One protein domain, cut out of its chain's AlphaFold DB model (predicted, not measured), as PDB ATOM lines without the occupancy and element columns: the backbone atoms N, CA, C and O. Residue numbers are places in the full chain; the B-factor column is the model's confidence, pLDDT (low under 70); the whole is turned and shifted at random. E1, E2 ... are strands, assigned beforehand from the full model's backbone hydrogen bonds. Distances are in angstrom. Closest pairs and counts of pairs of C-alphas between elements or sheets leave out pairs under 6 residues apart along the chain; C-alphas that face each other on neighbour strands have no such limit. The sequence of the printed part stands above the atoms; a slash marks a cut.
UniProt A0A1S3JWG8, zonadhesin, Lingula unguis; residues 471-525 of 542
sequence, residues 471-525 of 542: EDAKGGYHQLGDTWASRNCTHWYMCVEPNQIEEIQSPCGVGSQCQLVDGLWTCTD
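This is residues 471 to 525 of the 542 residues of the protein "zonadhesin" of Lingula unguis (UniProt A0A1S3JWG8). Two small antiparallel sheets sit one after the other along an elongated domain: a three-strand meander, E1 E2 E3, and a two-strand hairpin, E4 and E5. E1 lies near the middle with E5 beside it, the link from E3 to E4 runs from one sheet to the other, and residues 471 to 482, with no named element, lie toward the three-strand sheet's end of the domain. The printed part has 55 residues, with no named helix and five named strands, E1 to E5 in order along the chain; the larger sheet has the order E1 - E2 - E3. The class is all strand, though under half of the residues, 24 of 55, are in named elements. The whole is compact, with a radius of gyration of the C-alphas of 11.4 A, and spans 33 by 20 by 15 A.

E2, residues 492 to 497, is the inner strand of the larger sheet, and E1, residues 483 to 485, and E3, residues 500 to 504, are its edge strands. These three form a meander, each strand the antiparallel neighbour of the one before. E1 and E2 are a hairpin with 153 degrees between their directions; N 493 and O 484 are within hydrogen-bond range at 2.8 A. E2 and E3 are a hairpin at 144 degrees, with N 504 and O 492 at 2.8 A and N 494 and O 502 at 2.9 A. E4, residues 513 to 517, and E5, residues 520 to 524, are a third hairpin, antiparallel at 137 degrees, with N 515 and O 522 at 2.9 A. Between the sheets, the closest C-alphas of E1 and E5 are those of Ala 485 and Trp 521, 5.7 A apart. E4 is apart from E1, E2 and E3, and E5 is apart from E2 and E3.

E2, the longest strand by residues, measures 15.6 A from C-alpha 492 at (30.584, -21.912, -30.980) to C-alpha 497 at (42.937, -13.748, -26.048). E3 measures 12.2 A and E1 7.2 A, the latter beginning at C-alpha 483, (31.221, -17.006, -25.647). E4 measures 11.2 A and E5 11.3 A, and E5 ends at C-alpha 524, (18.084, -25.772, -24.541).

The two C-alphas farthest apart are those of Pro 498 and Gly 511, 33.7 A. The printed part, residues 471 to 525, has no cut. The links E2 to E3 and E4 to E5 are tight, those from E1 to E2 and E3 to E4 are short, and no link is long. The mean pLDDT of the printed part is 88.4, and no printed residue is under 70.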
ATOM      1  N   GLU A 471      36.836  -8.705 -32.211       87.25
ATOM      2  CA  GLU A 471      35.823  -8.308 -33.190       87.25
ATOM      3  C   GLU A 471      35.568  -9.476 -34.146       87.25
ATOM      4  O   GLU A 471      36.498 -10.016 -34.748       87.25
ATOM      5  N   ASP A 472      34.314  -9.913 -34.246       84.56
ATOM      6  CA  ASP A 472      33.924 -10.989 -35.148       84.56
ATOM      7  C   ASP A 472      33.840 -10.514 -36.609       84.56
ATOM      8  O   ASP A 472      33.839  -9.325 -36.922       84.56
ATOM      9  N   ALA A 473      33.731 -11.459 -37.545       81.56
ATOM     10  CA  ALA A 473      33.685 -11.154 -38.978       81.56
ATOM     11  C   ALA A 473      32.463 -10.316 -39.420       81.56
ATOM     12  O   ALA A 473      32.401  -9.890 -40.575       81.56
ATOM     13  N   LYS A 474      31.472 -10.108 -38.544       74.94
ATOM     14  CA  LYS A 474      30.290  -9.266 -38.781       74.94
ATOM     15  C   LYS A 474      30.430  -7.882 -38.132       74.94
ATOM     16  O   LYS A 474      29.482  -7.103 -38.207       74.94
ATOM     17  N   GLY A 475      31.576  -7.580 -37.518       75.50
ATOM     18  CA  GLY A 475      31.827  -6.338 -36.785       75.50
ATOM     19  C   GLY A 475      31.259  -6.331 -35.362       75.50
ATOM     20  O   GLY A 475      31.137  -5.270 -34.753       75.50
ATOM     21  N   GLY A 476      30.854  -7.492 -34.831       78.75
ATOM     22  CA  GLY A 476      30.404  -7.632 -33.448       78.75
ATOM     23  C   GLY A 476      31.594  -7.676 -32.495       78.75
ATOM     24  O   GLY A 476      32.465  -8.528 -32.641       78.75
ATOM     25  N   TYR A 477      31.640  -6.771 -31.517       84.50
ATOM     26  CA  TYR A 477      32.666  -6.799 -30.475       84.50
ATOM     27  C   TYR A 477      32.228  -7.682 -29.306       84.50
ATOM     28  O   TYR A 477      31.140  -7.497 -28.761       84.50
ATOM     29  N   HIS A 478      33.126  -8.564 -28.889       86.38
ATOM     30  CA  HIS A 478      32.979  -9.495 -27.776       86.38
ATOM     31  C   HIS A 478      34.092  -9.211 -26.770       86.38
ATOM     32  O   HIS A 478      35.263  -9.117 -27.143       86.38
ATOM     33  N   GLN A 479      33.751  -9.023 -25.498       88.69
ATOM     34  CA  GLN A 479      34.731  -8.829 -24.434       88.69
ATOM     35  C   GLN A 479      35.591 -10.091 -24.257       88.69
ATOM     36  O   GLN A 479      35.221 -11.199 -24.639       88.69
ATOM     37  N   LEU A 480      36.780  -9.920 -23.681       91.44
ATOM     38  CA  LEU A 480      37.671 -11.043 -23.406       91.44
ATOM     39  C   LEU A 480      36.982 -12.051 -22.470       91.44
ATOM     40  O   LEU A 480      36.587 -11.688 -21.362       91.44
ATOM     41  N   GLY A 481      36.879 -13.308 -22.906       91.06
ATOM     42  CA  GLY A 481      36.166 -14.381 -22.211       91.06
ATOM     43  C   GLY A 481      34.721 -14.607 -22.668       91.06
ATOM     44  O   GLY A 481      34.139 -15.619 -22.280       91.06
ATOM     45  N   ASP A 482      34.154 -13.729 -23.498       89.81
ATOM     46  CA  ASP A 482      32.799 -13.907 -24.026       89.81
ATOM     47  C   ASP A 482      32.709 -15.158 -24.907       89.81
ATOM     48  O   ASP A 482      33.628 -15.470 -25.675       89.81
ATOM     49  N   THR A 483      31.566 -15.842 -24.822       90.56
ATOM     50  CA  THR A 483      31.221 -17.006 -25.647       90.56
ATOM     51  C   THR A 483      29.914 -16.774 -26.387       90.56
ATOM     52  O   THR A 483      28.936 -16.336 -25.779       90.56
ATOM     53  N   TRP A 484      29.858 -17.128 -27.668       90.75
ATOM     54  CA  TRP A 484      28.647 -16.983 -28.478       90.75
ATOM     55  C   TRP A 484      28.537 -18.078 -29.539       90.75
ATOM     56  O   TRP A 484      29.534 -18.656 -29.969       90.75
ATOM     57  N   ALA A 485      27.315 -18.356 -29.986       91.00
ATOM     58  CA  ALA A 485      27.052 -19.348 -31.022       91.00
ATOM     59  C   ALA A 485      26.776 -18.702 -32.389       91.00
ATOM     60  O   ALA A 485      26.347 -17.548 -32.500       91.00
ATOM     61  N   SER A 486      26.973 -19.466 -33.465       88.94
ATOM     62  CA  SER A 486      26.402 -19.129 -34.768       88.94
ATOM     63  C   SER A 486      24.874 -19.222 -34.734       88.94
ATOM     64  O   SER A 486      24.292 -19.980 -33.958       88.94
ATOM     65  N   ARG A 487      24.209 -18.510 -35.654       85.94
ATOM     66  CA  ARG A 487      22.802 -18.783 -35.988       85.94
ATOM     67  C   ARG A 487      22.684 -20.257 -36.330       85.94
ATOM     68  O   ARG A 487      23.310 -20.587 -37.327       85.94
ATOM     69  N   ASN A 488      21.882 -21.037 -35.585       83.81
ATOM     70  CA  ASN A 488      21.718 -22.512 -35.609       83.81
ATOM     71  C   ASN A 488      22.641 -23.356 -34.695       83.81
ATOM     72  O   ASN A 488      22.552 -24.584 -34.737       83.81
ATOM     73  N   CYS A 489      23.493 -22.731 -33.878       89.06
ATOM     74  CA  CYS A 489      24.395 -23.395 -32.929       89.06
ATOM     75  C   CYS A 489      25.344 -24.445 -33.545       89.06
ATOM     76  O   CYS A 489      25.830 -25.319 -32.821       89.06
ATOM     77  N   THR A 490      25.621 -24.395 -34.857       88.50
ATOM     78  CA  THR A 490      26.583 -25.316 -35.489       88.50
ATOM     79  C   THR A 490      28.023 -24.999 -35.121       88.50
ATOM     80  O   THR A 490      28.841 -25.913 -35.082       88.50
ATOM     81  N   HIS A 491      28.322 -23.731 -34.847       91.69
ATOM     82  CA  HIS A 491      29.630 -23.266 -34.411       91.69
ATOM     83  C   HIS A 491      29.488 -22.493 -33.107       91.69
ATOM     84  O   HIS A 491      28.511 -21.766 -32.913       91.69
ATOM     85  N   TRP A 492      30.484 -22.631 -32.242       93.19
ATOM     86  CA  TRP A 492      30.584 -21.912 -30.980       93.19
ATOM     87  C   TRP A 492      31.932 -21.238 -30.911       93.19
ATOM     88  O   TRP A 492      32.933 -21.827 -31.299       93.19
ATOM     89  N   TYR A 493      31.955 -20.013 -30.419       93.94
ATOM     90  CA  TYR A 493      33.139 -19.177 -30.417       93.94
ATOM     91  C   TYR A 493      33.422 -18.670 -29.014       93.94
ATOM     92  O   TYR A 493      32.499 -18.476 -28.219       93.94
ATOM     93  N   MET A 494      34.699 -18.431 -28.737       94.50
ATOM     94  CA  MET A 494      35.163 -17.748 -27.539       94.50
ATOM     95  C   MET A 494      36.245 -16.732 -27.897       94.50
ATOM     96  O   MET A 494      37.137 -17.026 -28.696       94.50
ATOM     97  N   CYS A 495      36.198 -15.555 -27.274       94.31
ATOM     98  CA  CYS A 495      37.319 -14.618 -27.288       94.31
ATOM     99  C   CYS A 495      38.331 -15.039 -26.214       94.31
ATOM    100  O   CYS A 495      38.178 -14.692 -25.040       94.31
ATOM    101  N   VAL A 496      39.323 -15.849 -26.593       95.31
ATOM    102  CA  VAL A 496      40.261 -16.482 -25.642       95.31
ATOM    103  C   VAL A 496      41.419 -15.563 -25.253       95.31
ATOM    104  O   VAL A 496      41.849 -15.556 -24.101       95.31
ATOM    105  N   GLU A 497      41.884 -14.752 -26.199       93.19
ATOM    106  CA  GLU A 497      42.937 -13.748 -26.048       93.19
ATOM    107  C   GLU A 497      42.556 -12.496 -26.861       93.19
ATOM    108  O   GLU A 497      41.682 -12.576 -27.729       93.19
ATOM    109  N   PRO A 498      43.169 -11.326 -26.605       91.25
ATOM    110  CA  PRO A 498      42.882 -10.116 -27.369       91.25
ATOM    111  C   PRO A 498      42.989 -10.331 -28.881       91.25
ATOM    112  O   PRO A 498      44.038 -10.728 -29.390       91.25
ATOM    113  N   ASN A 499      41.910 -10.028 -29.606       89.81
ATOM    114  CA  ASN A 499      41.761 -10.266 -31.047       89.81
ATOM    115  C   ASN A 499      41.922 -11.735 -31.503       89.81
ATOM    116  O   ASN A 499      42.096 -11.978 -32.698       89.81
ATOM    117  N   GLN A 500      41.843 -12.712 -30.595       94.31
ATOM    118  CA  GLN A 500      41.909 -14.138 -30.913       94.31
ATOM    119  C   GLN A 500      40.574 -14.815 -30.601       94.31
ATOM    120  O   GLN A 500      40.225 -15.071 -29.447       94.31
ATOM    121  N   ILE A 501      39.838 -15.119 -31.669       95.62
ATOM    122  CA  ILE A 501      38.593 -15.883 -31.618       95.62
ATOM    123  C   ILE A 501      38.919 -17.339 -31.926       95.62
ATOM    124  O   ILE A 501      39.468 -17.639 -32.989       95.62
ATOM    125  N   GLU A 502      38.543 -18.238 -31.025       96.00
ATOM    126  CA  GLU A 502      38.642 -19.679 -31.244       96.00
ATOM    127  C   GLU A 502      37.259 -20.302 -31.350       96.00
ATOM    128  O   GLU A 502      36.335 -19.930 -30.625       96.00
ATOM    129  N   GLU A 503      37.122 -21.265 -32.259       95.38
ATOM    130  CA  GLU A 503      35.955 -22.134 -32.285       95.38
ATOM    131  C   GLU A 503      36.093 -23.171 -31.163       95.38
ATOM    132  O   GLU A 503      37.049 -23.949 -31.129       95.38
ATOM    133  N   ILE A 504      35.144 -23.172 -30.235       93.62
ATOM    134  CA  ILE A 504      35.110 -24.090 -29.100       93.62
ATOM    135  C   ILE A 504      34.174 -25.262 -29.384       93.62
ATOM    136  O   ILE A 504      33.284 -25.204 -30.236       93.62
ATOM    137  N   GLN A 505      34.365 -26.352 -28.641       90.62
ATOM    138  CA  GLN A 505      33.422 -27.462 -28.693       90.62
ATOM    139  C   GLN A 505      32.038 -26.991 -28.259       90.62
ATOM    140  O   GLN A 505      31.894 -26.245 -27.291       90.62
ATOM    141  N   SER A 506      31.027 -27.475 -28.976       87.69
ATOM    142  CA  SER A 506      29.638 -27.206 -28.645       87.69
ATOM    143  C   SER A 506      29.356 -27.617 -27.189       87.69
ATOM    144  O   SER A 506      29.564 -28.786 -26.849       87.69
ATOM    145  N   PRO A 507      28.875 -26.700 -26.327       85.38
ATOM    146  CA  PRO A 507      28.466 -27.028 -24.961       85.38
ATOM    147  C   PRO A 507      27.162 -27.843 -24.931       85.38
ATOM    148  O   PRO A 507      26.707 -28.276 -23.875       85.38
ATOM    149  N   CYS A 508      26.540 -28.046 -26.092       84.94
ATOM    150  CA  CYS A 508      25.255 -28.691 -26.262       84.94
ATOM    151  C   CYS A 508      25.356 -30.203 -26.022       84.94
ATOM    152  O   CYS A 508      26.051 -30.925 -26.741       84.94
ATOM    153  N   GLY A 509      24.623 -30.702 -25.025       84.38
ATOM    154  CA  GLY A 509      24.505 -32.135 -24.765       84.38
ATOM    155  C   GLY A 509      23.727 -32.878 -25.858       84.38
ATOM    156  O   GLY A 509      22.977 -32.287 -26.640       84.38
ATOM    157  N   VAL A 510      23.866 -34.206 -25.901       82.88
ATOM    158  CA  VAL A 510      23.099 -35.058 -26.827       82.88
ATOM    159  C   VAL A 510      21.597 -34.876 -26.580       82.88
ATOM    160  O   VAL A 510      21.116 -35.111 -25.476       82.88
ATOM    161  N   GLY A 511      20.856 -34.504 -27.627       82.12
ATOM    162  CA  GLY A 511      19.404 -34.304 -27.575       82.12
ATOM    163  C   GLY A 511      18.954 -32.872 -27.278       82.12
ATOM    164  O   GLY A 511      17.752 -32.623 -27.320       82.12
ATOM    165  N   SER A 512      19.881 -31.945 -27.027       87.50
ATOM    166  CA  SER A 512      19.578 -30.512 -26.924       87.50
ATOM    167  C   SER A 512      19.091 -29.923 -28.254       87.50
ATOM    168  O   SER A 512      19.383 -30.443 -29.338       87.50
ATOM    169  N   GLN A 513      18.321 -28.842 -28.170       88.75
ATOM    170  CA  GLN A 513      17.823 -28.088 -29.317       88.75
ATOM    171  C   GLN A 513      18.468 -26.706 -29.343       88.75
ATOM    172  O   GLN A 513      18.608 -26.063 -28.309       88.75
ATOM    173  N   CYS A 514      18.846 -26.237 -30.530       89.25
ATOM    174  CA  CYS A 514      19.305 -24.865 -30.693       89.25
ATOM    175  C   CYS A 514      18.099 -23.929 -30.770       89.25
ATOM    176  O   CYS A 514      17.270 -24.065 -31.674       89.25
ATOM    177  N   GLN A 515      18.011 -22.992 -29.836       89.69
ATOM    178  CA  GLN A 515      16.919 -22.031 -29.741       89.69
ATOM    179  C   GLN A 515      17.470 -20.635 -29.455       89.69
ATOM    180  O   GLN A 515      18.577 -20.478 -28.937       89.69
ATOM    181  N   LEU A 516      16.696 -19.618 -29.824       89.38
ATOM    182  CA  LEU A 516      16.985 -18.236 -29.467       89.38
ATOM    183  C   LEU A 516      16.369 -17.972 -28.090       89.38
ATOM    184  O   LEU A 516      15.148 -17.941 -27.961       89.38
ATOM    185  N   VAL A 517      17.208 -17.832 -27.066       87.25
ATOM    186  CA  VAL A 517      16.786 -17.564 -25.680       87.25
ATOM    187  C   VAL A 517      17.453 -16.276 -25.239       87.25
ATOM    188  O   VAL A 517      18.659 -16.125 -25.425       87.25
ATOM    189  N   ASP A 518      16.668 -15.327 -24.728       84.81
ATOM    190  CA  ASP A 518      17.139 -13.980 -24.369       84.81
ATOM    191  C   ASP A 518      17.977 -13.337 -25.491       84.81
ATOM    192  O   ASP A 518      19.019 -12.720 -25.281       84.81
ATOM    193  N   GLY A 519      17.536 -13.551 -26.734       86.31
ATOM    194  CA  GLY A 519      18.176 -13.053 -27.950       86.31
ATOM    195  C   GLY A 519      19.528 -13.660 -28.312       86.31
ATOM    196  O   GLY A 519      20.126 -13.221 -29.295       86.31
ATOM    197  N   LEU A 520      19.991 -14.680 -27.594       87.88
ATOM    198  CA  LEU A 520      21.222 -15.406 -27.887       87.88
ATOM    199  C   LEU A 520      20.914 -16.817 -28.388       87.88
ATOM    200  O   LEU A 520      20.068 -17.529 -27.848       87.88
ATOM    201  N   TRP A 521      21.605 -17.231 -29.451       89.00
ATOM    202  CA  TRP A 521      21.538 -18.612 -29.919       89.00
ATOM    203  C   TRP A 521      22.227 -19.498 -28.892       89.00
ATOM    204  O   TRP A 521      23.427 -19.367 -28.656       89.00
ATOM    205  N   THR A 522      21.457 -20.379 -28.269       90.00
ATOM    206  CA  THR A 522      21.947 -21.269 -27.224       90.00
ATOM    207  C   THR A 522      21.280 -22.632 -27.317       90.00
ATOM    208  O   THR A 522      20.334 -22.845 -28.079       90.00
ATOM    209  N   CYS A 523      21.801 -23.582 -26.552       89.44
ATOM    210  CA  CYS A 523      21.245 -24.916 -26.466       89.44
ATOM    211  C   CYS A 523      20.313 -25.037 -25.272       89.44
ATOM    212  O   CYS A 523      20.703 -24.781 -24.135       89.44
ATOM    213  N   THR A 524      19.087 -25.459 -25.548       87.81
ATOM    214  CA  THR A 524      18.084 -25.772 -24.541       87.81
ATOM    215  C   THR A 524      17.903 -27.279 -24.461       87.81
ATOM    216  O   THR A 524      17.884 -27.990 -25.473       87.81
ATOM    217  N   ASP A 525      17.791 -27.795 -23.240       81.75
ATOM    218  CA  ASP A 525      17.390 -29.182 -23.052       81.75
ATOM    219  C   ASP A 525      15.933 -29.345 -23.507       81.75
ATOM    220  O   ASP A 525      15.098 -28.475 -23.235       81.75
TER     221      ASP A 525